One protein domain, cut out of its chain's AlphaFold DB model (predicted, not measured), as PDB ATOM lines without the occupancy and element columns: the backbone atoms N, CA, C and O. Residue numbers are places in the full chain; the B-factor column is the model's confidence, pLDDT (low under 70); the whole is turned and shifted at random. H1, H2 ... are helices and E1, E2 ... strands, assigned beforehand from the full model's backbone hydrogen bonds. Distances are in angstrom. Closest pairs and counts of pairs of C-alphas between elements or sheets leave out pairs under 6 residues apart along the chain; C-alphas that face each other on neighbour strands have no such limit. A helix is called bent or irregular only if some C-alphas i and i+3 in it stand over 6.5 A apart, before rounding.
ATOM      1  N   VAL A   2      15.598 -72.711 -17.404       80.50
ATOM      2  CA  VAL A   2      16.755 -72.633 -18.333       80.50
ATOM      3  C   VAL A   2      16.352 -72.367 -19.790       80.50
ATOM      4  O   VAL A   2      16.871 -71.445 -20.395       80.50
ATOM      5  N   VAL A   3      15.386 -73.105 -20.349       80.12
ATOM      6  CA  VAL A   3      14.930 -72.884 -21.740       80.12
ATOM      7  C   VAL A   3      14.404 -71.460 -21.960       80.12
ATOM      8  O   VAL A   3      14.696 -70.869 -22.989       80.12
ATOM      9  N   ALA A   4      13.669 -70.903 -20.993       80.75
ATOM     10  CA  ALA A   4      13.108 -69.557 -21.099       80.75
ATOM     11  C   ALA A   4      14.205 -68.480 -21.066       80.75
ATOM     12  O   ALA A   4      14.207 -67.592 -21.910       80.75
ATOM     13  N   ASP A   5      15.175 -68.606 -20.152       83.88
ATOM     14  CA  ASP A   5      16.352 -67.724 -20.102       83.88
ATOM     15  C   ASP A   5      17.155 -67.793 -21.410       83.88
ATOM     16  O   ASP A   5      17.531 -66.771 -21.971       83.88
ATOM     17  N   LEU A   6      17.361 -68.994 -21.951       83.38
ATOM     18  CA  LEU A   6      18.086 -69.176 -23.206       83.38
ATOM     19  C   LEU A   6      17.320 -68.671 -24.426       83.38
ATOM     20  O   LEU A   6      17.940 -68.175 -25.361       83.38
ATOM     21  N   ALA A   7      15.995 -68.792 -24.449       81.88
ATOM     22  CA  ALA A   7      15.173 -68.258 -25.529       81.88
ATOM     23  C   ALA A   7      15.223 -66.720 -25.592       81.88
ATOM     24  O   ALA A   7      15.100 -66.171 -26.681       81.88
ATOM     25  N   ALA A   8      15.460 -66.047 -24.461       83.38
ATOM     26  CA  ALA A   8      15.541 -64.589 -24.371       83.38
ATOM     27  C   ALA A   8      16.927 -63.996 -24.710       83.38
ATOM     28  O   ALA A   8      17.073 -62.778 -24.745       83.38
ATOM     29  N   ARG A   9      17.961 -64.824 -24.924       81.44
ATOM     30  CA  ARG A   9      19.336 -64.367 -25.209       81.44
ATOM     31  C   ARG A   9      19.628 -64.356 -26.705       81.44
ATOM     32  O   ARG A   9      19.401 -65.369 -27.358       81.44
ATOM     33  N   ASP A  10      20.299 -63.325 -27.210       75.06
ATOM     34  CA  ASP A  10      20.723 -63.267 -28.621       75.06
ATOM     35  C   ASP A  10      21.949 -64.147 -28.930       75.06
ATOM     36  O   ASP A  10      22.072 -64.708 -30.019       75.06
ATOM     37  N   SER A  11      22.834 -64.366 -27.952       77.69
ATOM     38  CA  SER A  11      24.057 -65.161 -28.124       77.69
ATOM     39  C   SER A  11      23.838 -66.656 -27.882       77.69
ATOM     40  O   SER A  11      22.945 -67.057 -27.128       77.69
ATOM     41  N   LEU A  12      24.680 -67.498 -28.491       72.81
ATOM     42  CA  LEU A  12      24.721 -68.928 -28.173       72.81
ATOM     43  C   LEU A  12      25.145 -69.132 -26.707       72.81
ATOM     44  O   LEU A  12      26.045 -68.434 -26.230       72.81
ATOM     45  N   PRO A  13      24.516 -70.063 -25.972       78.94
ATOM     46  CA  PRO A  13      24.873 -70.306 -24.584       78.94
ATOM     47  C   PRO A  13      26.194 -71.053 -24.437       78.94
ATOM     48  O   PRO A  13      26.438 -72.048 -25.118       78.94
ATOM     49  N   LEU A  14      27.001 -70.611 -23.472       86.06
ATOM     50  CA  LEU A  14      28.158 -71.349 -22.984       86.06
ATOM     51  C   LEU A  14      27.775 -72.099 -21.707       86.06
ATOM     52  O   LEU A  14      27.414 -71.485 -20.701       86.06
ATOM     53  N   PHE A  15      27.899 -73.423 -21.737       87.94
ATOM     54  CA  PHE A  15      27.759 -74.264 -20.552       87.94
ATOM     55  C   PHE A  15      29.137 -74.658 -20.045       87.94
ATOM     56  O   PHE A  15      29.974 -75.150 -20.798       87.94
ATOM     57  N   LYS A  16      29.358 -74.455 -18.749       89.94
ATOM     58  CA  LYS A  16      30.586 -74.840 -18.065       89.94
ATOM     59  C   LYS A  16      30.254 -75.855 -16.976       89.94
ATOM     60  O   LYS A  16      29.353 -75.624 -16.171       89.94
ATOM     61  N   SER A  17      31.008 -76.949 -16.940       93.00
ATOM     62  CA  SER A  17      30.996 -77.885 -15.815       93.00
ATOM     63  C   SER A  17      31.678 -77.257 -14.591       93.00
ATOM     64  O   SER A  17      32.630 -76.486 -14.763       93.00
ATOM     65  N   PRO A  18      31.232 -77.579 -13.365       93.38
ATOM     66  CA  PRO A  18      31.933 -77.181 -12.148       93.38
ATOM     67  C   PRO A  18      33.399 -77.643 -12.117       93.38
ATOM     68  O   PRO A  18      33.854 -78.437 -12.944       93.38
ATOM     69  N   ASN A  19      34.139 -77.178 -11.117       96.31
ATOM     70  CA  ASN A  19      35.422 -77.740 -10.721       96.31
ATOM     71  C   ASN A  19      35.330 -79.269 -10.587       96.31
ATOM     72  O   ASN A  19      34.320 -79.806 -10.122       96.31
ATOM     73  N   CYS A  20      36.411 -79.967 -10.943       96.56
ATOM     74  CA  CYS A  20      36.441 -81.427 -10.988       96.56
ATOM     75  C   CYS A  20      36.001 -82.091  -9.683       96.56
ATOM     76  O   CYS A  20      35.309 -83.096  -9.753       96.56
ATOM     77  N   VAL A  21      36.317 -81.527  -8.512       98.19
ATOM     78  CA  VAL A  21      35.823 -82.036  -7.222       98.19
ATOM     79  C   VAL A  21      34.314 -81.823  -7.078       98.19
ATOM     80  O   VAL A  21      33.583 -82.742  -6.705       98.19
ATOM     81  N   VAL A  22      33.832 -80.617  -7.396       98.38
ATOM     82  CA  VAL A  22      32.418 -80.238  -7.249       98.38
ATOM     83  C   VAL A  22      31.524 -81.061  -8.174       98.38
ATOM     84  O   VAL A  22      30.421 -81.421  -7.773       98.38
ATOM     85  N   CYS A  23      31.999 -81.447  -9.362       97.62
ATOM     86  CA  CYS A  23      31.276 -82.324 -10.292       97.62
ATOM     87  C   CYS A  23      30.816 -83.653  -9.670       97.62
ATOM     88  O   CYS A  23      29.761 -84.164 -10.055       97.62
ATOM     89  N   GLY A  24      31.603 -84.219  -8.749       97.69
ATOM     90  CA  GLY A  24      31.243 -85.432  -8.009       97.69
ATOM     91  C   GLY A  24      30.541 -85.124  -6.692       97.69
ATOM     92  O   GLY A  24      29.460 -85.649  -6.428       97.69
ATOM     93  N   LEU A  25      31.116 -84.222  -5.892       98.62
ATOM     94  CA  LEU A  25      30.592 -83.865  -4.571       98.62
ATOM     95  C   LEU A  25      29.146 -83.347  -4.636       98.62
ATOM     96  O   LEU A  25      28.314 -83.737  -3.822       98.62
ATOM     97  N   SER A  26      28.819 -82.523  -5.635       98.38
ATOM     98  CA  SER A  26      27.469 -81.966  -5.790       98.38
ATOM     99  C   SER A  26      26.389 -83.022  -6.029       98.38
ATOM    100  O   SER A  26      25.253 -82.794  -5.632       98.38
ATOM    101  N   ILE A  27      26.713 -84.184  -6.610       98.25
ATOM    102  CA  ILE A  27      25.736 -85.266  -6.817       98.25
ATOM    103  C   ILE A  27      25.295 -85.826  -5.465       98.25
ATOM    104  O   ILE A  27      24.103 -85.927  -5.189       98.25
ATOM    105  N   VAL A  28      26.273 -86.149  -4.614       98.75
ATOM    106  CA  VAL A  28      26.035 -86.724  -3.286       98.75
ATOM    107  C   VAL A  28      25.323 -85.708  -2.398       98.75
ATOM    108  O   VAL A  28      24.328 -86.030  -1.753       98.75
ATOM    109  N   LEU A  29      25.773 -84.451  -2.417       98.81
ATOM    110  CA  LEU A  29      25.136 -83.382  -1.651       98.81
ATOM    111  C   LEU A  29      23.714 -83.071  -2.130       98.81
ATOM    112  O   LEU A  29      22.877 -82.746  -1.298       98.81
ATOM    113  N   ALA A  30      23.411 -83.195  -3.425       98.69
ATOM    114  CA  ALA A  30      22.051 -83.008  -3.932       98.69
ATOM    115  C   ALA A  30      21.086 -84.082  -3.406       98.69
ATOM    116  O   ALA A  30      19.960 -83.750  -3.036       98.69
ATOM    117  N   ALA A  31      21.534 -85.339  -3.310       98.69
ATOM    118  CA  ALA A  31      20.758 -86.413  -2.693       98.69
ATOM    119  C   ALA A  31      20.460 -86.112  -1.213       98.69
ATOM    120  O   ALA A  31      19.315 -86.197  -0.766       98.69
ATOM    121  N   LEU A  32      21.487 -85.690  -0.467       98.75
ATOM    122  CA  LEU A  32      21.364 -85.362   0.954       98.75
ATOM    123  C   LEU A  32      20.522 -84.100   1.203       98.75
ATOM    124  O   LEU A  32      19.698 -84.100   2.114       98.75
ATOM    125  N   ASP A  33      20.677 -83.039   0.402       98.62
ATOM    126  CA  ASP A  33      19.879 -81.811   0.537       98.62
ATOM    127  C   ASP A  33      18.397 -82.076   0.261       98.62
ATOM    128  O   ASP A  33      17.540 -81.615   1.015       98.62
ATOM    129  N   ALA A  34      18.085 -82.872  -0.766       98.19
ATOM    130  CA  ALA A  34      16.707 -83.229  -1.085       98.19
ATOM    131  C   ALA A  34      16.028 -84.009   0.059       98.19
ATOM    132  O   ALA A  34      14.878 -83.725   0.403       98.19
ATOM    133  N   ALA A  35      16.735 -84.963   0.675       98.31
ATOM    134  CA  ALA A  35      16.170 -85.831   1.709       98.31
ATOM    135  C   ALA A  35      16.196 -85.223   3.120       98.31
ATOM    136  O   ALA A  35      15.227 -85.349   3.874       98.31
ATOM    137  N   PHE A  36      17.274 -84.537   3.492       98.50
ATOM    138  CA  PHE A  36      17.542 -84.116   4.874       98.50
ATOM    139  C   PHE A  36      17.718 -82.601   5.034       98.50
ATOM    140  O   PHE A  36      17.613 -82.088   6.147       98.50
ATOM    141  N   GLY A  37      17.921 -81.873   3.934       98.44
ATOM    142  CA  GLY A  37      18.246 -80.449   3.932       98.44
ATOM    143  C   GLY A  37      19.679 -80.209   4.395       98.44
ATOM    144  O   GLY A  37      19.994 -80.377   5.568       98.44
ATOM    145  N   LEU A  38      20.553 -79.775   3.495       98.62
ATOM    146  CA  LEU A  38      21.942 -79.472   3.808       98.62
ATOM    147  C   LEU A  38      22.015 -78.091   4.479       98.62
ATOM    148  O   LEU A  38      21.628 -77.081   3.887       98.62
ATOM    149  N   ALA A  39      22.482 -78.044   5.728       98.50
ATOM    150  CA  ALA A  39      22.621 -76.802   6.489       98.50
ATOM    151  C   ALA A  39      24.043 -76.245   6.389       98.50
ATOM    152  O   ALA A  39      24.245 -75.081   6.057       98.50
ATOM    153  N   SER A  40      25.053 -77.072   6.654       98.69
ATOM    154  CA  SER A  40      26.462 -76.670   6.583       98.69
ATOM    155  C   SER A  40      27.344 -77.813   6.105       98.69
ATOM    156  O   SER A  40      26.986 -78.981   6.230       98.69
ATOM    157  N   LEU A  41      28.509 -77.461   5.566       98.25
ATOM    158  CA  LEU A  41      29.438 -78.394   4.939       98.25
ATOM    159  C   LEU A  41      30.890 -78.050   5.289       98.25
ATOM    160  O   LEU A  41      31.302 -76.893   5.176       98.25
ATOM    161  N   SER A  42      31.672 -79.075   5.614       98.69
ATOM    162  CA  SER A  42      33.134 -79.054   5.601       98.69
ATOM    163  C   SER A  42      33.638 -80.124   4.636       98.69
ATOM    164  O   SER A  42      33.241 -81.283   4.745       98.69
ATOM    165  N   ALA A  43      34.488 -79.748   3.683       98.69
ATOM    166  CA  ALA A  43      35.078 -80.673   2.722       98.69
ATOM    167  C   ALA A  43      36.607 -80.561   2.715       98.69
ATOM    168  O   ALA A  43      37.159 -79.485   2.488       98.69
ATOM    169  N   THR A  44      37.290 -81.688   2.888       98.81
ATOM    170  CA  THR A  44      38.749 -81.787   2.782       98.81
ATOM    171  C   THR A  44      39.102 -82.664   1.596       98.81
ATOM    172  O   THR A  44      38.744 -83.841   1.547       98.81
ATOM    173  N   THR A  45      39.799 -82.091   0.621       98.62
ATOM    174  CA  THR A  45      40.087 -82.753  -0.653       98.62
ATOM    175  C   THR A  45      41.541 -83.198  -0.731       98.62
ATOM    176  O   THR A  45      42.450 -82.462  -0.345       98.62
ATOM    177  N   PHE A  46      41.737 -84.396  -1.274       98.31
ATOM    178  CA  PHE A  46      43.019 -85.007  -1.596       98.31
ATOM    179  C   PHE A  46      43.000 -85.305  -3.092       98.31
ATOM    180  O   PHE A  46      42.461 -86.309  -3.568       98.31
ATOM    181  N   GLN A  47      43.497 -84.341  -3.855       97.44
ATOM    182  CA  GLN A  47      43.336 -84.301  -5.294       97.44
ATOM    183  C   GLN A  47      44.512 -84.998  -5.981       97.44
ATOM    184  O   GLN A  47      45.672 -84.806  -5.628       97.44
ATOM    185  N   ALA A  48      44.192 -85.792  -6.995       96.50
ATOM    186  CA  ALA A  48      45.149 -86.420  -7.895       96.50
ATOM    187  C   ALA A  48      45.931 -85.392  -8.731       96.50
ATOM    188  O   ALA A  48      45.441 -84.283  -8.987       96.50
ATOM    189  N   LEU A  49      47.121 -85.787  -9.190       94.25
ATOM    190  CA  LEU A  49      48.041 -84.965  -9.989       94.25
ATOM    191  C   LEU A  49      47.450 -84.584 -11.354       94.25
ATOM    192  O   LEU A  49      47.557 -83.429 -11.787       94.25
ATOM    193  N   SER A  50      46.704 -85.507 -11.966       92.19
ATOM    194  CA  SER A  50      46.166 -85.334 -13.319       92.19
ATOM    195  C   SER A  50      45.179 -84.177 -13.458       92.19
ATOM    196  O   SER A  50      44.950 -83.701 -14.567       92.19
ATOM    197  N   GLY A  51      44.630 -83.661 -12.352       82.25
ATOM    198  CA  GLY A  51      43.703 -82.525 -12.364       82.25
ATOM    199  C   GLY A  51      44.325 -81.215 -12.859       82.25
ATOM    200  O   GLY A  51      43.644 -80.417 -13.497       82.25
ATOM    201  N   ARG A  52      45.621 -80.988 -12.604       80.81
ATOM    202  CA  ARG A  52      46.358 -79.822 -13.130       80.81
ATOM    203  C   ARG A  52      47.224 -80.173 -14.346       80.81
ATOM    204  O   ARG A  52      47.599 -79.272 -15.107       80.81
ATOM    205  N   GLY A  53      47.464 -81.469 -14.543       76.31
ATOM    206  CA  GLY A  53      48.421 -82.044 -15.477       76.31
ATOM    207  C   GLY A  53      49.744 -82.307 -14.764       76.31
ATOM    208  O   GLY A  53      50.394 -81.358 -14.328       76.31
ATOM    209  N   ASP A  54      50.135 -83.580 -14.669       62.84
ATOM    210  CA  ASP A  54      51.264 -84.069 -13.860       62.84
ATOM    211  C   ASP A  54      52.572 -83.300 -14.124       62.84
ATOM    212  O   ASP A  54      53.316 -82.995 -13.197       62.84
ATOM    213  N   ALA A  55      52.802 -82.890 -15.377       62.88
ATOM    214  CA  ALA A  55      53.982 -82.133 -15.804       62.88
ATOM    215  C   ALA A  55      54.121 -80.735 -15.164       62.88
ATOM    216  O   ALA A  55      55.180 -80.122 -15.258       62.88
ATOM    217  N   LYS A  56      53.070 -80.202 -14.526       74.50
ATOM    218  CA  LYS A  56      53.100 -78.883 -13.871       74.50
ATOM    219  C   LYS A  56      53.650 -78.917 -12.443       74.50
ATOM    220  O   LYS A  56      53.765 -77.858 -11.825       74.50
ATOM    221  N   TYR A  57      53.983 -80.100 -11.929       78.81
ATOM    222  CA  TYR A  57      54.646 -80.279 -10.638       78.81
ATOM    223  C   TYR A  57      56.145 -80.478 -10.860       78.81
ATOM    224  O   TYR A  57      56.657 -81.595 -10.852       78.81
ATOM    225  N   ALA A  58      56.821 -79.359 -11.122       79.12
ATOM    226  CA  ALA A  58      58.269 -79.278 -11.214       79.12
ATOM    227  C   ALA A  58      58.784 -78.361 -10.087       79.12
ATOM    228  O   ALA A  58      58.342 -77.210 -10.016       79.12
ATOM    229  N   PRO A  59      59.701 -78.835  -9.229       84.81
ATOM    230  CA  PRO A  59      60.289 -80.180  -9.220       84.81
ATOM    231  C   PRO A  59      59.320 -81.279  -8.687       84.81
ATOM    232  O   PRO A  59      58.332 -80.951  -8.025       84.81
ATOM    233  N   PRO A  60      59.536 -82.576  -9.014       82.12
ATOM    234  CA  PRO A  60      58.591 -83.660  -8.687       82.12
ATOM    235  C   PRO A  60      58.386 -83.933  -7.188       82.12
ATOM    236  O   PRO A  60      57.317 -84.378  -6.772       82.12
ATOM    237  N   ASP A  61      59.400 -83.668  -6.370       85.56
ATOM    238  CA  ASP A  61      59.388 -83.789  -4.904       85.56
ATOM    239  C   ASP A  61      58.358 -82.873  -4.228       85.56
ATOM    240  O   ASP A  61      57.924 -83.153  -3.111       85.56
ATOM    241  N   LEU A  62      57.867 -81.844  -4.930       86.50
ATOM    242  CA  LEU A  62      56.734 -81.040  -4.473       86.50
ATOM    243  C   LEU A  62      55.514 -81.908  -4.116       86.50
ATOM    244  O   LEU A  62      54.754 -81.560  -3.215       86.50
ATOM    245  N   VAL A  63      55.322 -83.034  -4.812       88.12
ATOM    246  CA  VAL A  63      54.154 -83.913  -4.643       88.12
ATOM    247  C   VAL A  63      54.500 -85.383  -4.402       88.12
ATOM    248  O   VAL A  63      53.677 -86.109  -3.843       88.12
ATOM    249  N   LEU A  64      55.682 -85.856  -4.803       90.06
ATOM    250  CA  LEU A  64      56.107 -87.234  -4.551       90.06
ATOM    251  C   LEU A  64      56.457 -87.437  -3.075       90.06
ATOM    252  O   LEU A  64      57.189 -86.644  -2.498       90.06
ATOM    253  N   ALA A  65      55.937 -88.515  -2.474       90.50
ATOM    254  CA  ALA A  65      56.087 -88.812  -1.042       90.50
ATOM    255  C   ALA A  65      55.688 -87.642  -0.113       90.50
ATOM    256  O   ALA A  65      56.171 -87.547   1.012       90.50
ATOM    257  N   ASN A  66      54.790 -86.768  -0.580       93.25
ATOM    258  CA  ASN A  66      54.397 -85.549   0.115       93.25
ATOM    259  C   ASN A  66      52.875 -85.337   0.058       93.25
ATOM    260  O   ASN A  66      52.165 -85.958  -0.733       93.25
ATOM    261  N   VAL A  67      52.364 -84.430   0.887       94.62
ATOM    262  CA  VAL A  67      51.027 -83.844   0.748       94.62
ATOM    263  C   VAL A  67      51.232 -82.354   0.560       94.62
ATOM    264  O   VAL A  67      51.835 -81.712   1.412       94.62
ATOM    265  N   TYR A  68      50.732 -81.799  -0.541       93.50
ATOM    266  CA  TYR A  68      50.929 -80.389  -0.865       93.50
ATOM    267  C   TYR A  68      49.648 -79.587  -0.588       93.50
ATOM    268  O   TYR A  68      48.673 -79.733  -1.336       93.50
ATOM    269  N   PRO A  69      49.595 -78.766   0.479       94.88
ATOM    270  CA  PRO A  69      48.457 -77.893   0.750       94.88
ATOM    271  C   PRO A  69      48.326 -76.824  -0.336       94.88
ATOM    272  O   PRO A  69      49.313 -76.229  -0.756       94.88
ATOM    273  N   LEU A  70      47.096 -76.570  -0.786       93.81
ATOM    274  CA  LEU A  70      46.820 -75.621  -1.871       93.81
ATOM    275  C   LEU A  70      46.365 -74.242  -1.380       93.81
ATOM    276  O   LEU A  70      46.248 -73.324  -2.195       93.81
ATOM    277  N   ALA A  71      46.126 -74.083  -0.075       91.94
ATOM    278  CA  ALA A  71      45.776 -72.796   0.520       91.94
ATOM    279  C   ALA A  71      46.853 -71.745   0.208       91.94
ATOM    280  O   ALA A  71      48.045 -72.030   0.290       91.94
ATOM    281  N   ASP A  72      46.416 -70.554  -0.202       88.38
ATOM    282  CA  ASP A  72      47.267 -69.410  -0.563       88.38
ATOM    283  C   ASP A  72      48.277 -69.654  -1.704       88.38
ATOM    284  O   ASP A  72      49.132 -68.815  -1.988       88.38
ATOM    285  N   THR A  73      48.140 -70.763  -2.437       89.19
ATOM    286  CA  THR A  73      48.927 -71.037  -3.646       89.19
ATOM    287  C   THR A  73      48.286 -70.418  -4.897       89.19
ATOM    288  O   THR A  73      47.169 -69.889  -4.887       89.19
ATOM    289  N   VAL A  74      48.970 -70.528  -6.042       86.62
ATOM    290  CA  VAL A  74      48.401 -70.169  -7.355       86.62
ATOM    291  C   VAL A  74      47.241 -71.088  -7.773       86.62
ATOM    292  O   VAL A  74      46.422 -70.718  -8.616       86.62
ATOM    293  N   GLU A  75      47.135 -72.280  -7.181       87.88
ATOM    294  CA  GLU A  75      46.068 -73.251  -7.420       87.88
ATOM    295  C   GLU A  75      44.900 -73.039  -6.446       87.88
ATOM    296  O   GLU A  75      44.649 -73.863  -5.569       87.88
ATOM    297  N   LYS A  76      44.140 -71.954  -6.632       89.88
ATOM    298  CA  LYS A  76      43.017 -71.529  -5.763       89.88
ATOM    299  C   LYS A  76      41.756 -72.413  -5.852       89.88
ATOM    300  O   LYS A  76      40.628 -71.923  -5.925       89.88
ATOM    301  N   THR A  77      41.936 -73.731  -5.933       92.00
ATOM    302  CA  THR A  77      40.862 -74.709  -6.148       92.00
ATOM    303  C   THR A  77      39.876 -74.732  -4.979       92.00
ATOM    304  O   THR A  77      38.680 -74.842  -5.213       92.00
ATOM    305  N   ASP A  78      40.333 -74.528  -3.742       94.81
ATOM    306  CA  ASP A  78      39.482 -74.415  -2.551       94.81
ATOM    307  C   ASP A  78      38.501 -73.233  -2.662       94.81
ATOM    308  O   ASP A  78      37.304 -73.384  -2.403       94.81
ATOM    309  N   ALA A  79      38.981 -72.073  -3.122       95.31
ATOM    310  CA  ALA A  79      38.169 -70.879  -3.302       95.31
ATOM    311  C   ALA A  79      37.122 -71.081  -4.407       95.31
ATOM    312  O   ALA A  79      35.956 -70.725  -4.216       95.31
ATOM    313  N   TYR A  80      37.510 -71.698  -5.530       95.06
ATOM    314  CA  TYR A  80      36.584 -72.028  -6.617       95.06
ATOM    315  C   TYR A  80      35.524 -73.039  -6.177       95.06
ATOM    316  O   TYR A  80      34.336 -72.803  -6.387       95.06
ATOM    317  N   GLN A  81      35.930 -74.117  -5.505       97.50
ATOM    318  CA  GLN A  81      35.019 -75.136  -4.988       97.50
ATOM    319  C   GLN A  81      34.024 -74.533  -3.995       97.50
ATOM    320  O   GLN A  81      32.821 -74.748  -4.118       97.50
ATOM    321  N   ARG A  82      34.501 -73.716  -3.049       97.50
ATOM    322  CA  ARG A  82      33.653 -73.029  -2.066       97.50
ATOM    323  C   ARG A  82      32.649 -72.084  -2.732       97.50
ATOM    324  O   ARG A  82      31.488 -72.047  -2.324       97.50
ATOM    325  N   ALA A  83      33.070 -71.329  -3.747       97.00
ATOM    326  CA  ALA A  83      32.184 -70.432  -4.489       97.00
ATOM    327  C   ALA A  83      31.114 -71.202  -5.281       97.00
ATOM    328  O   ALA A  83      29.935 -70.848  -5.237       97.00
ATOM    329  N   GLU A  84      31.500 -72.279  -5.965       97.50
ATOM    330  CA  GLU A  84      30.577 -73.122  -6.726       97.50
ATOM    331  C   GLU A  84      29.588 -73.862  -5.821       97.50
ATOM    332  O   GLU A  84      28.395 -73.869  -6.114       97.50
ATOM    333  N   LEU A  85      30.036 -74.411  -4.687       98.19
ATOM    334  CA  LEU A  85      29.161 -75.067  -3.711       98.19
ATOM    335  C   LEU A  85      28.112 -74.101  -3.153       98.19
ATOM    336  O   LEU A  85      26.936 -74.446  -3.113       98.19
ATOM    337  N   ARG A  86      28.496 -72.866  -2.804       97.38
ATOM    338  CA  ARG A  86      27.534 -71.832  -2.374       97.38
ATOM    339  C   ARG A  86      26.534 -71.459  -3.464       97.38
ATOM    340  O   ARG A  86      25.381 -71.180  -3.162       97.38
ATOM    341  N   ARG A  87      26.960 -71.460  -4.729       96.31
ATOM    342  CA  ARG A  87      26.068 -71.194  -5.864       96.31
ATOM    343  C   ARG A  87      25.086 -72.344  -6.106       96.31
ATOM    344  O   ARG A  87      23.932 -72.085  -6.429       96.31
ATOM    345  N   LEU A  88      25.543 -73.590  -5.984       96.25
ATOM    346  CA  LEU A  88      24.718 -74.786  -6.184       96.25
ATOM    347  C   LEU A  88      23.752 -75.028  -5.017       96.25
ATOM    348  O   LEU A  88      22.631 -75.478  -5.241       96.25
ATOM    349  N   PHE A  89      24.164 -74.687  -3.796       97.88
ATOM    350  CA  PHE A  89      23.395 -74.873  -2.568       97.88
ATOM    351  C   PHE A  89      23.218 -73.523  -1.848       97.88
ATOM    352  O   PHE A  89      23.880 -73.259  -0.842       97.88
ATOM    353  N   PRO A  90      22.316 -72.646  -2.334       96.44
ATOM    354  CA  PRO A  90      22.181 -71.272  -1.839       96.44
ATOM    355  C   PRO A  90      21.671 -71.165  -0.392       96.44
ATOM    356  O   PRO A  90      21.709 -70.086   0.187       96.44
ATOM    357  N   ARG A  91      21.195 -72.270   0.198       96.81
ATOM    358  CA  ARG A  91      20.733 -72.355   1.596       96.81
ATOM    359  C   ARG A  91      21.813 -72.859   2.563       96.81
ATOM    360  O   ARG A  91      21.473 -73.246   3.677       96.81
ATOM    361  N   LEU A  92      23.076 -72.931   2.135       97.56
ATOM    362  CA  LEU A  92      24.189 -73.276   3.018       97.56
ATOM    363  C   LEU A  92      24.487 -72.129   3.983       97.56
ATOM    364  O   LEU A  92      24.875 -71.042   3.558       97.56
ATOM    365  N   ASP A  93      24.403 -72.411   5.278       97.81
ATOM    366  CA  ASP A  93      24.729 -71.465   6.342       97.81
ATOM    367  C   ASP A  93      26.259 -71.303   6.454       97.81
ATOM    368  O   ASP A  93      26.789 -70.192   6.511       97.81
ATOM    369  N   LYS A  94      27.002 -72.421   6.426       98.06
ATOM    370  CA  LYS A  94      28.474 -72.448   6.464       98.06
ATOM    371  C   LYS A  94      29.037 -73.420   5.428       98.06
ATOM    372  O   LYS A  94      28.504 -74.503   5.205       98.06
ATOM    373  N   CYS A  95      30.149 -73.032   4.807       98.25
ATOM    374  CA  CYS A  95      30.865 -73.856   3.837       98.25
ATOM    375  C   CYS A  95      32.374 -73.657   4.006       98.25
ATOM    376  O   CYS A  95      32.892 -72.570   3.725       98.25
ATOM    377  N   ALA A  96      33.052 -74.706   4.466       98.31
ATOM    378  CA  ALA A  96      34.502 -74.782   4.574       98.31
ATOM    379  C   ALA A  96      35.044 -75.781   3.547       98.31
ATOM    380  O   ALA A  96      34.482 -76.859   3.355       98.31
ATOM    381  N   VAL A  97      36.135 -75.408   2.882       98.44
ATOM    382  CA  VAL A  97      36.834 -76.269   1.925       98.44
ATOM    383  C   VAL A  97      38.328 -76.139   2.176       98.44
ATOM    384  O   VAL A  97      38.843 -75.023   2.172       98.44
ATOM    385  N   ALA A  98      38.999 -77.269   2.369       98.44
ATOM    386  CA  ALA A  98      40.451 -77.381   2.398       98.44
ATOM    387  C   ALA A  98      40.905 -78.273   1.240       98.44
ATOM    388  O   ALA A  98      40.297 -79.312   0.959       98.44
ATOM    389  N   ALA A  99      41.969 -77.878   0.545       97.88
ATOM    390  CA  ALA A  99      42.426 -78.592  -0.635       97.88
ATOM    391  C   ALA A  99      43.907 -78.932  -0.589       97.88
ATOM    392  O   ALA A  99      44.740 -78.103  -0.234       97.88
ATOM    393  N   HIS A 100      44.204 -80.163  -0.992       97.19
ATOM    394  CA  HIS A 100      45.542 -80.727  -0.994       97.19
ATOM    395  C   HIS A 100      45.771 -81.490  -2.291       97.19
ATOM    396  O   HIS A 100      44.842 -82.080  -2.854       97.19
ATOM    397  N   ARG A 101      47.021 -81.522  -2.740       95.44
ATOM    398  CA  ARG A 101      47.497 -82.430  -3.777       95.44
ATOM    399  C   ARG A 101      48.208 -83.614  -3.122       95.44
ATOM    400  O   ARG A 101      48.921 -83.442  -2.137       95.44
ATOM    401  N   VAL A 102      47.996 -84.805  -3.671       96.06
ATOM    402  CA  VAL A 102      48.603 -86.059  -3.200       96.06
ATOM    403  C   VAL A 102      49.208 -86.838  -4.372       96.06
ATOM    404  O   VAL A 102      48.744 -86.651  -5.501       96.06
ATOM    405  N   PRO A 103      50.186 -87.739  -4.137       94.88
ATOM    406  CA  PRO A 103      50.829 -88.572  -5.160       94.88
ATOM    407  C   PRO A 103      49.908 -89.702  -5.651       94.88
ATOM    408  O   PRO A 103      50.235 -90.885  -5.625       94.88
ATOM    409  N   VAL A 104      48.717 -89.324  -6.104       95.56
ATOM    410  CA  VAL A 104      47.709 -90.183  -6.713       95.56
ATOM    411  C   VAL A 104      47.573 -89.758  -8.168       95.56
ATOM    412  O   VAL A 104      47.364 -88.581  -8.457       95.56
ATOM    413  N   LYS A 105      47.670 -90.714  -9.094       93.75
ATOM    414  CA  LYS A 105      47.600 -90.427 -10.534       93.75
ATOM    415  C   LYS A 105      46.212 -89.947 -10.960       93.75
ATOM    416  O   LYS A 105      46.085 -88.878 -11.546       93.75
ATOM    417  N   ASN A 106      45.177 -90.722 -10.640       96.25
ATOM    418  CA  ASN A 106      43.785 -90.441 -10.993       96.25
ATOM    419  C   ASN A 106      42.866 -90.729  -9.807       96.25
ATOM    420  O   ASN A 106      43.122 -91.641  -9.020       96.25
ATOM    421  N   GLY A 107      41.774 -89.976  -9.733       97.94
ATOM    422  CA  GLY A 107      40.774 -90.098  -8.685       97.94
ATOM    423  C   GLY A 107      40.980 -89.056  -7.593       97.94
ATOM    424  O   GLY A 107      41.997 -89.055  -6.904       97.94
ATOM    425  N   HIS A 108      40.025 -88.148  -7.428       98.44
ATOM    426  CA  HIS A 108      40.013 -87.233  -6.288       98.44
ATOM    427  C   HIS A 108      39.309 -87.903  -5.122       98.44
ATOM    428  O   HIS A 108      38.185 -88.370  -5.285       98.44
ATOM    429  N   PHE A 109      39.967 -87.932  -3.966       98.81
ATOM    430  CA  PHE A 109      39.355 -88.341  -2.711       98.81
ATOM    431  C   PHE A 109      38.891 -87.101  -1.950       98.81
ATOM    432  O   PHE A 109      39.578 -86.075  -1.930       98.81
ATOM    433  N   VAL A 110      37.726 -87.184  -1.320       98.81
ATOM    434  CA  VAL A 110      37.179 -86.097  -0.510       98.81
ATOM    435  C   VAL A 110      36.592 -86.682   0.759       98.81
ATOM    436  O   VAL A 110      35.759 -87.581   0.688       98.81
ATOM    437  N   HIS A 111      36.997 -86.139   1.901       98.75
ATOM    438  CA  HIS A 111      36.297 -86.354   3.157       98.75
ATOM    439  C   HIS A 111      35.321 -85.206   3.398       98.75
ATOM    440  O   HIS A 111      35.659 -84.040   3.174       98.75
ATOM    441  N   VAL A 112      34.113 -85.541   3.833       98.81
ATOM    442  CA  VAL A 112      33.000 -84.609   3.964       98.81
ATOM    443  C   VAL A 112      32.366 -84.754   5.338       98.81
ATOM    444  O   VAL A 112      32.037 -85.862   5.746       98.81
ATOM    445  N   GLY A 113      32.151 -83.626   6.010       98.75
ATOM    446  CA  GLY A 113      31.300 -83.505   7.190       98.75
ATOM    447  C   GLY A 113      30.139 -82.551   6.913       98.75
ATOM    448  O   GLY A 113      30.345 -81.455   6.384       98.75
ATOM    449  N   CYS A 114      28.926 -82.959   7.265       98.25
ATOM    450  CA  CYS A 114      27.695 -82.219   7.014       98.25
ATOM    451  C   CYS A 114      26.914 -81.986   8.308       98.25
ATOM    452  O   CYS A 114      26.787 -82.885   9.138       98.25
ATOM    453  N   LEU A 115      26.314 -80.802   8.416       98.50
ATOM    454  CA  LEU A 115      25.165 -80.568   9.289       98.50
ATOM    455  C   LEU A 115      23.898 -80.592   8.442       98.50
ATOM    456  O   LEU A 115      23.855 -79.997   7.356       98.50
ATOM    457  N   LEU A 116      22.875 -81.274   8.941       98.44
ATOM    458  CA  LEU A 116      21.621 -81.516   8.246       98.44
ATOM    459  C   LEU A 116      20.467 -80.882   9.026       98.44
ATOM    460  O   LEU A 116      20.398 -80.941  10.247       98.44
ATOM    461  N   ARG A 117      19.519 -80.279   8.307       98.19
ATOM    462  CA  ARG A 117      18.336 -79.638   8.904       98.19
ATOM    463  C   ARG A 117      17.427 -80.668   9.570       98.19
ATOM    464  O   ARG A 117      16.763 -80.360  10.553       98.19
ATOM    465  N   ARG A 118      17.395 -81.889   9.031       97.56
ATOM    466  CA  ARG A 118      16.768 -83.064   9.638       97.56
ATOM    467  C   ARG A 118      17.822 -84.148   9.810       97.56
ATOM    468  O   ARG A 118      18.342 -84.647   8.814       97.56
ATOM    469  N   LYS A 119      18.115 -84.528  11.057       95.50
ATOM    470  CA  LYS A 119      19.057 -85.618  11.340       95.50
ATOM    471  C   LYS A 119      18.508 -86.945  10.774       95.50
ATOM    472  O   LYS A 119      17.327 -87.240  10.982       95.50
ATOM    473  N   PRO A 120      19.317 -87.741  10.053       96.25
ATOM    474  CA  PRO A 120      18.925 -89.083   9.639       96.25
ATOM    475  C   PRO A 120      18.692 -89.965  10.868       96.25
ATOM    476  O   PRO A 120      19.414 -89.851  11.855       96.25
ATOM    477  N   ARG A 121      17.709 -90.868  10.801       94.94
ATOM    478  CA  ARG A 121      17.404 -91.777  11.919       94.94
ATOM    479  C   ARG A 121      18.469 -92.864  12.121       94.94
ATOM    480  O   ARG A 121      18.707 -93.289  13.241       94.94
ATOM    481  N   ASP A 122      19.058 -93.339  11.027       97.38
ATOM    482  CA  ASP A 122      20.004 -94.449  10.972       97.38
ATOM    483  C   ASP A 122      20.805 -94.383   9.657       97.38
ATOM    484  O   ASP A 122      20.497 -93.596   8.753       97.38
ATOM    485  N   LEU A 123      21.864 -95.193   9.551       96.75
ATOM    486  CA  LEU A 123      22.681 -95.256   8.334       96.75
ATOM    487  C   LEU A 123      21.897 -95.793   7.133       96.75
ATOM    488  O   LEU A 123      22.174 -95.382   6.010       96.75
ATOM    489  N   HIS A 124      20.906 -96.658   7.354       97.81
ATOM    490  CA  HIS A 124      20.094 -97.230   6.282       97.81
ATOM    491  C   HIS A 124      19.263 -96.165   5.549       97.81
ATOM    492  O   HIS A 124      19.141 -96.200   4.325       97.81
ATOM    493  N   ALA A 125      18.738 -95.172   6.270       98.12
ATOM    494  CA  ALA A 125      18.040 -94.036   5.687       98.12
ATOM    495  C   ALA A 125      18.963 -93.222   4.768       98.12
ATOM    496  O   ALA A 125      18.540 -92.780   3.703       98.12
ATOM    497  N   VAL A 126      20.233 -93.055   5.151       98.44
ATOM    498  CA  VAL A 126      21.227 -92.360   4.323       98.44
ATOM    499  C   VAL A 126      21.593 -93.196   3.101       98.44
ATOM    500  O   VAL A 126      21.549 -92.690   1.982       98.44
ATOM    501  N   THR A 127      21.932 -94.473   3.283       98.31
ATOM    502  CA  THR A 127      22.363 -95.335   2.175       98.31
ATOM    503  C   THR A 127      21.254 -95.554   1.153       98.31
ATOM    504  O   THR A 127      21.533 -95.489  -0.039       98.31
ATOM    505  N   SER A 128      19.999 -95.702   1.581       98.19
ATOM    506  CA  SER A 128      18.857 -95.826   0.662       98.19
ATOM    507  C   SER A 128      18.689 -94.573  -0.200       98.19
ATOM    508  O   SER A 128      18.621 -94.667  -1.422       98.19
ATOM    509  N   VAL A 129      18.739 -93.383   0.414       98.38
ATOM    510  CA  VAL A 129      18.681 -92.102  -0.315       98.38
ATOM    511  C   VAL A 129      19.799 -91.997  -1.349       98.38
ATOM    512  O   VAL A 129      19.555 -91.582  -2.480       98.38
ATOM    513  N   LEU A 130      21.027 -92.360  -0.973       98.62
ATOM    514  CA  LEU A 130      22.174 -92.281  -1.873       98.62
ATOM    515  C   LEU A 130      22.102 -93.308  -3.010       98.62
ATOM    516  O   LEU A 130      22.415 -92.957  -4.144       98.62
ATOM    517  N   ALA A 131      21.682 -94.541  -2.724       97.94
ATOM    518  CA  ALA A 131      21.561 -95.610  -3.714       97.94
ATOM    519  C   ALA A 131      20.449 -95.333  -4.741       97.94
ATOM    520  O   ALA A 131      20.626 -95.596  -5.931       97.94
ATOM    521  N   ASP A 132      19.328 -94.756  -4.302       97.75
ATOM    522  CA  ASP A 132      18.181 -94.487  -5.174       97.75
ATOM    523  C   ASP A 132      18.332 -93.206  -6.004       97.75
ATOM    524  O   ASP A 132      17.648 -93.033  -7.025       97.75
ATOM    525  N   PHE A 133      19.234 -92.306  -5.606       98.38
ATOM    526  CA  PHE A 133      19.396 -91.008  -6.246       98.38
ATOM    527  C   PHE A 133      19.922 -91.130  -7.681       98.38
ATOM    528  O   PHE A 133      21.118 -91.263  -7.933       98.38
ATOM    529  N   ASN A 134      19.019 -90.999  -8.652       97.56
ATOM    530  CA  ASN A 134      19.371 -90.828 -10.056       97.56
ATOM    531  C   ASN A 134      18.401 -89.851 -10.745       97.56
ATOM    532  O   ASN A 134      17.381 -90.278 -11.291       97.56
ATOM    533  N   PRO A 135      18.713 -88.541 -10.780       95.12
ATOM    534  CA  PRO A 135      17.832 -87.542 -11.388       95.12
ATOM    535  C   PRO A 135      17.745 -87.644 -12.921       95.12
ATOM    536  O   PRO A 135      16.939 -86.949 -13.539       95.12
ATOM    537  N   LEU A 136      18.584 -88.478 -13.549       95.75
ATOM    538  CA  LEU A 136      18.665 -88.644 -15.001       95.75
ATOM    539  C   LEU A 136      18.144 -90.008 -15.480       95.75
ATOM    540  O   LEU A 136      18.230 -90.278 -16.676       95.75
ATOM    541  N   ARG A 137      17.584 -90.839 -14.583       94.56
ATOM    542  CA  ARG A 137      17.157 -92.226 -14.857       94.56
ATOM    543  C   ARG A 137      16.336 -92.361 -16.144       94.56
ATOM    544  O   ARG A 137      16.665 -93.175 -16.997       94.56
ATOM    545  N   ASP A 138      15.354 -91.485 -16.329       93.94
ATOM    546  CA  ASP A 138      14.399 -91.564 -17.444       93.94
ATOM    547  C   ASP A 138      14.724 -90.580 -18.578       93.94
ATOM    548  O   ASP A 138      13.854 -90.176 -19.353       93.94
ATOM    549  N   LYS A 139      15.979 -90.114 -18.650       93.94
ATOM    550  CA  LYS A 139      16.419 -89.134 -19.654       93.94
ATOM    551  C   LYS A 139      17.057 -89.769 -20.895       93.94
ATOM    552  O   LYS A 139      17.452 -89.043 -21.799       93.94
ATOM    553  N   GLY A 140      17.209 -91.096 -20.936       94.38
ATOM    554  CA  GLY A 140      17.772 -91.806 -22.094       94.38
ATOM    555  C   GLY A 140      19.124 -91.253 -22.571       94.38
ATOM    556  O   GLY A 140      19.398 -91.265 -23.767       94.38
ATOM    557  N   LEU A 141      19.930 -90.702 -21.656       96.81
ATOM    558  CA  LEU A 141      21.215 -90.081 -21.979       96.81
ATOM    559  C   LEU A 141      22.267 -91.187 -22.153       96.81
ATOM    560  O   LEU A 141      22.502 -91.918 -21.187       96.81
ATOM    561  N   PRO A 142      22.908 -91.321 -23.330       95.25
ATOM    562  CA  PRO A 142      23.835 -92.420 -23.605       95.25
ATOM    563  C   PRO A 142      24.994 -92.525 -22.611       95.25
ATOM    564  O   PRO A 142      25.423 -93.629 -22.282       95.25
ATOM    565  N   SER A 143      25.484 -91.388 -22.111       95.88
ATOM    566  CA  SER A 143      26.628 -91.348 -21.197       95.88
ATOM    567  C   SER A 143      26.236 -91.335 -19.716       95.88
ATOM    568  O   SER A 143      27.116 -91.292 -18.851       95.88
ATOM    569  N   ALA A 144      24.940 -91.328 -19.377       96.62
ATOM    570  CA  ALA A 144      24.518 -91.303 -17.980       96.62
ATOM    571  C   ALA A 144      24.744 -92.668 -17.315       96.62
ATOM    572  O   ALA A 144      24.298 -93.690 -17.838       96.62
ATOM    573  N   PRO A 145      25.405 -92.717 -16.142       96.81
ATOM    574  CA  PRO A 145      25.562 -93.970 -15.426       96.81
ATOM    575  C   PRO A 145      24.200 -94.435 -14.877       96.81
ATOM    576  O   PRO A 145      23.400 -93.602 -14.435       96.81
ATOM    577  N   PRO A 146      23.941 -95.755 -14.829       95.81
ATOM    578  CA  PRO A 146      22.710 -96.286 -14.240       95.81
ATOM    579  C   PRO A 146      22.606 -95.962 -12.741       95.81
ATOM    580  O   PRO A 146      21.513 -95.687 -12.246       95.81
ATOM    581  N   ALA A 147      23.748 -95.913 -12.045       97.06
ATOM    582  CA  ALA A 147      23.875 -95.459 -10.666       97.06
ATOM    583  C   ALA A 147      24.947 -94.352 -10.586       97.06
ATOM    584  O   ALA A 147      26.141 -94.641 -10.690       97.06
ATOM    585  N   PRO A 148      24.567 -93.065 -10.455       98.19
ATOM    586  CA  PRO A 148      25.537 -91.970 -10.379       98.19
ATOM    587  C   PRO A 148      26.272 -91.919  -9.032       98.19
ATOM    588  O   PRO A 148      27.341 -91.312  -8.950       98.19
ATOM    589  N   ILE A 149      25.724 -92.564  -8.001       98.81
ATOM    590  CA  ILE A 149      26.353 -92.777  -6.699       98.81
ATOM    591  C   ILE A 149      26.450 -94.288  -6.482       98.81
ATOM    592  O   ILE A 149      25.457 -94.996  -6.625       98.81
ATOM    593  N   VAL A 150      27.640 -94.777  -6.141       98.62
ATOM    594  CA  VAL A 150      27.875 -96.184  -5.803       98.62
ATOM    595  C   VAL A 150      28.378 -96.260  -4.374       98.62
ATOM    596  O   VAL A 150      29.436 -95.720  -4.053       98.62
ATOM    597  N   LEU A 151      27.620 -96.937  -3.516       98.44
ATOM    598  CA  LEU A 151      28.044 -97.215  -2.151       98.44
ATOM    599  C   LEU A 151      29.081 -98.338  -2.149       98.44
ATOM    600  O   LEU A 151      28.887 -99.374  -2.784       98.44
ATOM    601  N   VAL A 152      30.183 -98.123  -1.439       96.81
ATOM    602  CA  VAL A 152      31.228 -99.126  -1.224       96.81
ATOM    603  C   VAL A 152      31.286 -99.457   0.262       96.81
ATOM    604  O   VAL A 152      31.566 -98.587   1.084       96.81
ATOM    605  N   ASP A 153      30.976-100.709   0.594       84.56
ATOM    606  CA  ASP A 153      30.751-101.149   1.981       84.56
ATOM    607  C   ASP A 153      31.981-101.829   2.614       84.56
ATOM    608  O   ASP A 153      31.981-102.174   3.793       84.56
ATOM    609  N   ASP A 154      33.078-101.998   1.863       89.31
ATOM    610  CA  ASP A 154      34.287-102.589   2.442       89.31
ATOM    611  C   ASP A 154      35.002-101.606   3.379       89.31
ATOM    612  O   ASP A 154      35.082-100.391   3.142       89.31
ATOM    613  N   LEU A 155      35.639-102.166   4.408       87.44
ATOM    614  CA  LEU A 155      36.520-101.425   5.301       87.44
ATOM    615  C   LEU A 155      37.578-100.640   4.508       87.44
ATOM    616  O   LEU A 155      38.221-101.152   3.592       87.44
ATOM    617  N   ALA A 156      37.777 -99.379   4.898       89.25
ATOM    618  CA  ALA A 156      38.740 -98.458   4.289       89.25
ATOM    619  C   ALA A 156      38.524 -98.170   2.782       89.25
ATOM    620  O   ALA A 156      39.481 -97.842   2.075       89.25
ATOM    621  N   ARG A 157      37.279 -98.239   2.290       96.12
ATOM    622  CA  ARG A 157      36.869 -97.728   0.968       96.12
ATOM    623  C   ARG A 157      35.937 -96.512   1.092       96.12
ATOM    624  O   ARG A 157      35.200 -96.422   2.072       96.12
ATOM    625  N   PRO A 158      35.951 -95.568   0.129       98.00
ATOM    626  CA  PRO A 158      36.588 -95.660  -1.184       98.00
ATOM    627  C   PRO A 158      38.077 -95.288  -1.206       98.00
ATOM    628  O   PRO A 158      38.573 -94.547  -0.363       98.00
ATOM    629  N   ARG A 159      38.789 -95.778  -2.224       97.62
ATOM    630  CA  ARG A 159      40.209 -95.520  -2.503       97.62
ATOM    631  C   ARG A 159      40.381 -95.078  -3.960       97.62
ATOM    632  O   ARG A 159      39.912 -95.798  -4.843       97.62
ATOM    633  N   PRO A 160      41.109 -93.982  -4.255       97.88
ATOM    634  CA  PRO A 160      41.270 -93.472  -5.619       97.88
ATOM    635  C   PRO A 160      41.638 -94.530  -6.658       97.88
ATOM    636  O   PRO A 160      40.921 -94.709  -7.638       97.88
ATOM    637  N   ALA A 161      42.699 -95.299  -6.397       96.31
ATOM    638  CA  ALA A 161      43.214 -96.300  -7.331       96.31
ATOM    639  C   ALA A 161      42.199 -97.401  -7.683       96.31
ATOM    640  O   ALA A 161      42.229 -97.911  -8.798       96.31
ATOM    641  N   HIS A 162      41.294 -97.735  -6.762       96.75
ATOM    642  CA  HIS A 162      40.343 -98.836  -6.924       96.75
ATOM    643  C   HIS A 162      38.997 -98.352  -7.473       96.75
ATOM    644  O   HIS A 162      38.383 -99.025  -8.294       96.75
ATOM    645  N   ASP A 163      38.560 -97.164  -7.048       98.12
ATOM    646  CA  ASP A 163      37.133 -96.825  -7.071       98.12
ATOM    647  C   ASP A 163      36.793 -95.670  -8.015       98.12
ATOM    648  O   ASP A 163      35.623 -95.438  -8.305       98.12
ATOM    649  N   HIS A 164      37.792 -94.963  -8.554       98.00
ATOM    650  CA  HIS A 164      37.529 -93.845  -9.464       98.00
ATOM    651  C   HIS A 164      36.822 -94.278 -10.758       98.00
ATOM    652  O   HIS A 164      36.027 -93.514 -11.287       98.00
ATOM    653  N   ARG A 165      37.047 -95.503 -11.252       97.75
ATOM    654  CA  ARG A 165      36.531 -95.985 -12.550       97.75
ATOM    655  C   ARG A 165      35.139 -96.622 -12.507       97.75
ATOM    656  O   ARG A 165      34.705 -97.158 -13.529       97.75
ATOM    657  N   LEU A 166      34.424 -96.572 -11.380       97.75
ATOM    658  CA  LEU A 166      33.069 -97.129 -11.297       97.75
ATOM    659  C   LEU A 166      32.150 -96.496 -12.352       97.75
ATOM    660  O   LEU A 166      32.186 -95.286 -12.591       97.75
ATOM    661  N   HIS A 167      31.372 -97.342 -13.033       97.50
ATOM    662  CA  HIS A 167      30.593 -96.974 -14.223       97.50
ATOM    663  C   HIS A 167      31.414 -96.165 -15.245       97.50
ATOM    664  O   HIS A 167      31.056 -95.048 -15.610       97.50
ATOM    665  N   ALA A 168      32.561 -96.716 -15.659       97.19
ATOM    666  CA  ALA A 168      33.514 -96.096 -16.587       97.19
ATOM    667  C   ALA A 168      34.080 -94.733 -16.130       97.19
ATOM    668  O   ALA A 168      34.635 -93.990 -16.936       97.19
ATOM    669  N   GLY A 169      33.989 -94.420 -14.835       97.69
ATOM    670  CA  GLY A 169      34.422 -93.150 -14.249       97.69
ATOM    671  C   GLY A 169      33.344 -92.069 -14.231       97.69
ATOM    672  O   GLY A 169      33.646 -90.926 -13.899       97.69
ATOM    673  N   MET A 170      32.100 -92.408 -14.588       98.12
ATOM    674  CA  MET A 170      30.967 -91.479 -14.559       98.12
ATOM    675  C   MET A 170      30.244 -91.432 -13.210       98.12
ATOM    676  O   MET A 170      29.513 -90.470 -12.955       98.12
ATOM    677  N   ALA A 171      30.435 -92.443 -12.359       98.38
ATOM    678  CA  ALA A 171      29.844 -92.498 -11.028       98.38
ATOM    679  C   ALA A 171      30.802 -92.013  -9.935       98.38
ATOM    680  O   ALA A 171      32.017 -91.929 -10.123       98.38
ATOM    681  N   VAL A 172      30.228 -91.697  -8.777       98.75
ATOM    682  CA  VAL A 172      30.950 -91.317  -7.563       98.75
ATOM    683  C   VAL A 172      30.877 -92.472  -6.573       98.75
ATOM    684  O   VAL A 172      29.784 -92.896  -6.201       98.75
ATOM    685  N   ALA A 173      32.029 -92.968  -6.131       98.81
ATOM    686  CA  ALA A 173      32.104 -93.955  -5.063       98.81
ATOM    687  C   ALA A 173      31.939 -93.255  -3.710       98.81
ATOM    688  O   ALA A 173      32.623 -92.263  -3.465       98.81
ATOM    689  N   VAL A 174      31.082 -93.765  -2.827       98.81
ATOM    690  CA  VAL A 174      30.834 -93.208  -1.487       98.81
ATOM    691  C   VAL A 174      30.939 -94.312  -0.446       98.81
ATOM    692  O   VAL A 174      30.378 -95.388  -0.621       98.81
ATOM    693  N   GLY A 175      31.639 -94.049   0.650       98.19
ATOM    694  CA  GLY A 175      31.827 -95.004   1.737       98.19
ATOM    695  C   GLY A 175      32.246 -94.306   3.025       98.19
ATOM    696  O   GLY A 175      32.232 -93.077   3.115       98.19
ATOM    697  N   GLN A 176      32.606 -95.093   4.038       96.19
ATOM    698  CA  GLN A 176      32.911 -94.602   5.391       96.19
ATOM    699  C   GLN A 176      31.822 -93.684   5.970       96.19
ATOM    700  O   GLN A 176      32.137 -92.691   6.626       96.19
ATOM    701  N   LEU A 177      30.549 -93.996   5.715       97.19
ATOM    702  CA  LEU A 177      29.441 -93.218   6.257       97.19
ATOM    703  C   LEU A 177      29.379 -93.382   7.775       97.19
ATOM    704  O   LEU A 177      29.392 -94.500   8.291       97.19
ATOM    705  N   ARG A 178      29.305 -92.264   8.492       96.38
ATOM    706  CA  ARG A 178      29.199 -92.225   9.952       96.38
ATOM    707  C   ARG A 178      28.220 -91.141  10.357       96.38
ATOM    708  O   ARG A 178      28.374 -89.994   9.942       96.38
ATOM    709  N   LEU A 179      27.236 -91.511  11.164       97.88
ATOM    710  CA  LEU A 179      26.364 -90.551  11.831       97.88
ATOM    711  C   LEU A 179      27.016 -90.044  13.117       97.88
ATOM    712  O   LEU A 179      27.865 -90.737  13.685       97.88
ATOM    713  N   ALA A 180      26.582 -88.872  13.577       95.94
ATOM    714  CA  ALA A 180      26.821 -88.437  14.949       95.94
ATOM    715  C   ALA A 180      26.375 -89.533  15.928       95.94
ATOM    716  O   ALA A 180      25.277 -90.082  15.808       95.94
ATOM    717  N   GLN A 181      27.234 -89.855  16.888       92.69
ATOM    718  CA  GLN A 181      26.941 -90.801  17.963       92.69
ATOM    719  C   GLN A 181      26.419 -90.073  19.203       92.69
ATOM    720  O   GLN A 181      25.669 -90.645  19.992       92.69
ATOM    721  N   THR A 182      26.813 -88.812  19.368       91.06
ATOM    722  CA  THR A 182      26.465 -87.951  20.496       91.06
ATOM    723  C   THR A 182      26.229 -86.518  20.021       91.06
ATOM    724  O   THR A 182      26.680 -86.123  18.948       91.06
ATOM    725  N   ASP A 183      25.585 -85.690  20.844       87.81
ATOM    726  CA  ASP A 183      25.432 -84.258  20.546       87.81
ATOM    727  C   ASP A 183      26.749 -83.461  20.657       87.81
ATOM    728  O   ASP A 183      26.781 -82.277  20.328       87.81
ATOM    729  N   ALA A 184      27.841 -84.098  21.101       92.75
ATOM    730  CA  ALA A 184      29.179 -83.508  21.099       92.75
ATOM    731  C   ALA A 184      29.886 -83.631  19.733       92.75
ATOM    732  O   ALA A 184      30.893 -82.957  19.507       92.75
ATOM    733  N   ASP A 185      29.380 -84.474  18.826       95.69
ATOM    734  CA  ASP A 185      29.946 -84.624  17.487       95.69
ATOM    735  C   ASP A 185      29.693 -83.375  16.632       95.69
ATOM    736  O   ASP A 185      28.598 -82.816  16.597       95.69
ATOM    737  N   LEU A 186      30.717 -82.944  15.888       95.81
ATOM    738  CA  LEU A 186      30.650 -81.722  15.075       95.81
ATOM    739  C   LEU A 186      29.728 -81.830  13.853       95.81
ATOM    740  O   LEU A 186      29.289 -80.805  13.334       95.81
ATOM    741  N   PHE A 187      29.503 -83.042  13.346       97.88
ATOM    742  CA  PHE A 187      28.773 -83.293  12.105       97.88
ATOM    743  C   PHE A 187      27.699 -84.350  12.331       97.88
ATOM    744  O   PHE A 187      27.983 -85.393  12.913       97.88
ATOM    745  N   ASP A 188      26.502 -84.125  11.786       98.12
ATOM    746  CA  ASP A 188      25.409 -85.103  11.827       98.12
ATOM    747  C   ASP A 188      25.716 -86.327  10.959       98.12
ATOM    748  O   ASP A 188      25.316 -87.445  11.276       98.12
ATOM    749  N   LEU A 189      26.419 -86.100   9.847       98.56
ATOM    750  CA  LEU A 189      26.856 -87.124   8.909       98.56
ATOM    751  C   LEU A 189      28.254 -86.773   8.400       98.56
ATOM    752  O   LEU A 189      28.495 -85.656   7.942       98.56
ATOM    753  N   SER A 190      29.147 -87.755   8.402       98.25
ATOM    754  CA  SER A 190      30.413 -87.698   7.679       98.25
ATOM    755  C   SER A 190      30.562 -88.895   6.751       98.25
ATOM    756  O   SER A 190      29.984 -89.956   6.985       98.25
ATOM    757  N   PHE A 191      31.294 -88.708   5.661       98.50
ATOM    758  CA  PHE A 191      31.561 -89.753   4.680       98.50
ATOM    759  C   PHE A 191      32.788 -89.404   3.844       98.50
ATOM    760  O   PHE A 191      33.282 -88.273   3.844       98.50
ATOM    761  N   SER A 192      33.265 -90.389   3.097       98.69
ATOM    762  CA  SER A 192      34.346 -90.237   2.135       98.69
ATOM    763  C   SER A 192      33.835 -90.569   0.740       98.69
ATOM    764  O   SER A 192      33.045 -91.499   0.564       98.69
ATOM    765  N   LEU A 193      34.289 -89.825  -0.265       98.81
ATOM    766  CA  LEU A 193      33.980 -90.106  -1.663       98.81
ATOM    767  C   LEU A 193      35.226 -90.140  -2.543       98.81
ATOM    768  O   LEU A 193      36.244 -89.518  -2.233       98.81
ATOM    769  N   VAL A 194      35.117 -90.853  -3.660       98.88
ATOM    770  CA  VAL A 194      36.080 -90.836  -4.761       98.88
ATOM    771  C   VAL A 194      35.343 -90.595  -6.070       98.88
ATOM    772  O   VAL A 194      34.317 -91.216  -6.337       98.88
ATOM    773  N   LEU A 195      35.900 -89.730  -6.914       98.56
ATOM    774  CA  LEU A 195      35.463 -89.577  -8.299       98.56
ATOM    775  C   LEU A 195      36.642 -89.524  -9.266       98.56
ATOM    776  O   LEU A 195      37.713 -89.025  -8.916       98.56
ATOM    777  N   ASP A 196      36.434 -89.977 -10.500       98.50
ATOM    778  CA  ASP A 196      37.391 -89.757 -11.584       98.50
ATOM    779  C   ASP A 196      37.389 -88.281 -11.996       98.50
ATOM    780  O   ASP A 196      36.404 -87.747 -12.511       98.50
ATOM    781  N   ASN A 197      38.510 -87.606 -11.758       97.62
ATOM    782  CA  ASN A 197      38.662 -86.183 -12.030       97.62
ATOM    783  C   ASN A 197      38.801 -85.845 -13.521       97.62
ATOM    784  O   ASN A 197      38.577 -84.693 -13.884       97.62
ATOM    785  N   LEU A 198      39.162 -86.811 -14.369       96.62
ATOM    786  CA  LEU A 198      39.274 -86.622 -15.816       96.62
ATOM    787  C   LEU A 198      37.973 -87.003 -16.527       96.62
ATOM    788  O   LEU A 198      37.605 -86.358 -17.504       96.62
ATOM    789  N   VAL A 199      37.263 -88.016 -16.024       97.88
ATOM    790  CA  VAL A 199      35.976 -88.459 -16.574       97.88
ATOM    791  C   VAL A 199      34.839 -87.635 -15.974       97.88
ATOM    792  O   VAL A 199      34.506 -86.580 -16.520       97.88
ATOM    793  N   ARG A 200      34.263 -88.042 -14.831       97.62
ATOM    794  CA  ARG A 200      33.160 -87.306 -14.198       97.62
ATOM    795  C   ARG A 200      33.534 -85.861 -13.875       97.62
ATOM    796  O   ARG A 200      32.699 -84.975 -14.009       97.62
ATOM    797  N   GLY A 201      34.774 -85.625 -13.456       96.88
ATOM    798  CA  GLY A 201      35.279 -84.303 -13.098       96.88
ATOM    799  C   GLY A 201      35.590 -83.380 -14.278       96.88
ATOM    800  O   GLY A 201      35.756 -82.183 -14.055       96.88
ATOM    801  N   ALA A 202      35.653 -83.886 -15.513       96.00
ATOM    802  CA  ALA A 202      35.980 -83.065 -16.678       96.00
ATOM    803  C   ALA A 202      35.165 -83.455 -17.919       96.00
ATOM    804  O   ALA A 202      34.037 -82.974 -18.079       96.00
ATOM    805  N   TYR A 203      35.708 -84.287 -18.817       96.19
ATOM    806  CA  TYR A 203      35.104 -84.471 -20.143       96.19
ATOM    807  C   TYR A 203      33.736 -85.161 -20.071       96.19
ATOM    808  O   TYR A 203      32.844 -84.820 -20.841       96.19
ATOM    809  N   GLY A 204      33.535 -86.081 -19.123       96.75
ATOM    810  CA  GLY A 204      32.272 -86.794 -18.936       96.75
ATOM    811  C   GLY A 204      31.141 -85.869 -18.482       96.75
ATOM    812  O   GLY A 204      30.018 -85.973 -18.970       96.75
ATOM    813  N   ALA A 205      31.437 -84.892 -17.616       96.00
ATOM    814  CA  ALA A 205      30.469 -83.853 -17.262       96.00
ATOM    815  C   ALA A 205      30.117 -82.963 -18.464       96.00
ATOM    816  O   ALA A 205      28.948 -82.638 -18.669       96.00
ATOM    817  N   ALA A 206      31.110 -82.582 -19.276       96.06
ATOM    818  CA  ALA A 206      30.866 -81.800 -20.489       96.06
ATOM    819  C   ALA A 206      30.023 -82.578 -21.515       96.06
ATOM    820  O   ALA A 206      29.107 -82.011 -22.109       96.06
ATOM    821  N   LEU A 207      30.285 -83.878 -21.666       96.50
ATOM    822  CA  LEU A 207      29.519 -84.769 -22.532       96.50
ATOM    823  C   LEU A 207      28.058 -84.877 -22.078       96.50
ATOM    824  O   LEU A 207      27.162 -84.641 -22.883       96.50
ATOM    825  N   LEU A 208      27.802 -85.108 -20.785       96.12
ATOM    826  CA  LEU A 208      26.435 -85.113 -20.246       96.12
ATOM    827  C   LEU A 208      25.716 -83.775 -20.449       96.12
ATOM    828  O   LEU A 208      24.542 -83.755 -20.817       96.12
ATOM    829  N   ASN A 209      26.410 -82.650 -20.250       95.00
ATOM    830  CA  ASN A 209      25.843 -81.330 -20.533       95.00
ATOM    831  C   ASN A 209      25.458 -81.190 -22.016       95.00
ATOM    832  O   ASN A 209      24.393 -80.654 -22.324       95.00
ATOM    833  N   ALA A 210      26.294 -81.692 -22.929       95.12
ATOM    834  CA  ALA A 210      26.022 -81.675 -24.361       95.12
ATOM    835  C   ALA A 210      24.828 -82.569 -24.735       95.12
ATOM    836  O   ALA A 210      23.966 -82.130 -25.495       95.12
ATOM    837  N   GLU A 211      24.725 -83.777 -24.177       96.31
ATOM    838  CA  GLU A 211      23.588 -84.681 -24.406       96.31
ATOM    839  C   GLU A 211      22.275 -84.068 -23.907       96.31
ATOM    840  O   GLU A 211      21.288 -84.022 -24.645       96.31
ATOM    841  N   ILE A 212      22.273 -83.503 -22.692       94.88
ATOM    842  CA  ILE A 212      21.115 -82.778 -22.154       94.88
ATOM    843  C   ILE A 212      20.755 -81.605 -23.067       94.88
ATOM    844  O   ILE A 212      19.579 -81.396 -23.372       94.88
ATOM    845  N   PHE A 213      21.745 -80.836 -23.522       92.56
ATOM    846  CA  PHE A 213      21.484 -79.716 -24.411       92.56
ATOM    847  C   PHE A 213      20.835 -80.177 -25.718       92.56
ATOM    848  O   PHE A 213      19.784 -79.654 -26.085       92.56
ATOM    849  N   GLN A 214      21.416 -81.165 -26.398       93.31
ATOM    850  CA  GLN A 214      20.923 -81.631 -27.695       93.31
ATOM    851  C   GLN A 214      19.537 -82.277 -27.601       93.31
ATOM    852  O   GLN A 214      18.696 -82.007 -28.453       93.31
ATOM    853  N   LEU A 215      19.281 -83.087 -26.571       93.69
ATOM    854  CA  LEU A 215      18.039 -83.859 -26.454       93.69
ATOM    855  C   LEU A 215      16.914 -83.092 -25.746       93.69
ATOM    856  O   LEU A 215      15.740 -83.265 -26.071       93.69
ATOM    857  N   TYR A 216      17.247 -82.222 -24.786       91.38
ATOM    858  CA  TYR A 216      16.252 -81.584 -23.920       91.38
ATOM    859  C   TYR A 216      16.182 -80.062 -24.036       91.38
ATOM    860  O   TYR A 216      15.116 -79.496 -23.790       91.38
ATOM    861  N   VAL A 217      17.256 -79.374 -24.413       90.25
ATOM    862  CA  VAL A 217      17.246 -77.903 -24.469       90.25
ATOM    863  C   VAL A 217      16.997 -77.412 -25.888       90.25
ATOM    864  O   VAL A 217      15.997 -76.744 -26.132       90.25
ATOM    865  N   LYS A 218      17.865 -77.781 -26.832       88.69
ATOM    866  CA  LYS A 218      17.853 -77.320 -28.224       88.69
ATOM    867  C   LYS A 218      16.503 -77.506 -28.933       88.69
ATOM    868  O   LYS A 218      16.080 -76.540 -29.561       88.69
ATOM    869  N   PRO A 219      15.778 -78.638 -28.801       90.81
ATOM    870  CA  PRO A 219      14.485 -78.811 -29.470       90.81
ATOM    871  C   PRO A 219      13.397 -77.848 -28.976       90.81
ATOM    872  O   PRO A 219      12.372 -77.692 -29.627       90.81
TER     873      PRO A 219
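Overview. This is residues 2 to 219 of the 261 residues of the protein "Hypothetical protein" of Chrysocystis fragilis (UniProt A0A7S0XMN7). A twisted sheet of six strands curls round one helix, H2, while H3 lies beside H2 over the edge strand E2 and H4 is at the opposite edge, near E5 and E4. The long helix H7 begins at the first residues of H2 and leads away from the sheet, with the short H1 close to its far part; H5 is on the other face of the sheet, and a long loop, residues 48 to 76, reaches away from the end of E1. The printed part has 218 residues with seven named helices and six named strands, in the order H1 H2 E1 H3 E2 E3 H4 E4 H5 H6 E5 E6 H7. The sheet runs E2 E1 E3 E6 E5 E4 and is mixed, and the class is mixed, helices and strands. The whole is compact, with a radius of gyration of the C-alphas of 17.7 A and spans of 49 by 49 by 31 A.

Arrangement. In the sheet, E2, residues 94 to 101, is an edge strand parallel to E1, residues 38 to 47, with N 43 and O 96 at 2.9 A. E3, residues 108 to 116, is antiparallel to E1, with N 42 and O 113 at 2.8 A. E6, residues 189 to 195, is antiparallel to E3, with N 110 and O 193 at 2.9 A. E5, residues 172 to 179, forms a hairpin with E6, with N 190 and O 178 at 2.8 A, and bends by 59 degrees at residue 176. E4, residues 149 to 151, is the other edge strand, parallel to E5, with N 174 and O 150 at 2.8 A. H2, residues 20 to 36, is on the sheet, touches three helices as the hub and has a kink of 32 degrees near residue 28. H3, residues 77 to 88, is on the same face at a height over the sheet of 8.8 A, and touches H2 at Val 22 and Gln 81, C-alphas 6.2 A apart, at a tilt of 36 degrees, only just steep. H4, residues 123 to 132, touches H2 at Ala 31 and Leu 130, C-alphas 6.1 A apart, at a steep tilt of 63 degrees, opposite ways. H7, residues 199 to 219, touches H2 with residues 200 to 205 alone, the closest C-alphas being those of Cys 20 and Gly 201, 3.8 A. H1, residues 2 to 7, is close to H7 but not clearly touching, with Val 3 and Val 217 closest, C-alphas 6.2 A apart. H5, residues 160 to 163, is on the opposite face from H2, and H6, residues 166 to 169, only grazes the sheet. E1, H3, E2 and E4, H5 H6, E5 are strand-helix-strand units, two parallel neighbour strands with helices between, and E3, H4, E4 is a split one, with E6 and E5 between its strands; the three crossovers are right-handed. Every O i to N i+4 pair is within hydrogen-bond range in H1, H3 and H4, against 10 of 13 in H2 and 13 of 17 in H7, while H5 and H6 are too short for such a pair.

Along the chain. E1 is 23.7 A long from first to last C-alpha, E2 23.8 A, E3 24.1 A, E5 19.9 A, E6 19.4 A and E4 6.6 A. H2 is 24.8 A long, beginning at C-alpha 20 (36.441, -81.427, -10.988). H3 is 16.1 A long, H4 14.3 A, H1 8.6 A, H5 5.5 A and H6 5.1 A. H1 begins at C-alpha 2 (16.755, -72.633, -18.333). H7, 26.9 A long, ends at C-alpha 219 (14.485, -78.811, -29.470); it has a kink of 36 degrees near residue 213 and is irregular, with C-alphas 201 and 204 7.0 A apart.

Size, cuts and confidence. The two C-alphas farthest apart are those of Asp 10 and Thr 182, 55.3 A. The printed part has no cut. The long links are H1 to H2, E1 to H3 and H4 to E4; within the second, residues 68 to 69 pair antiparallel with residues 100 to 101 of E2. The mean pLDDT of the printed part is 94.2, and residues 54 to 55 are under 70.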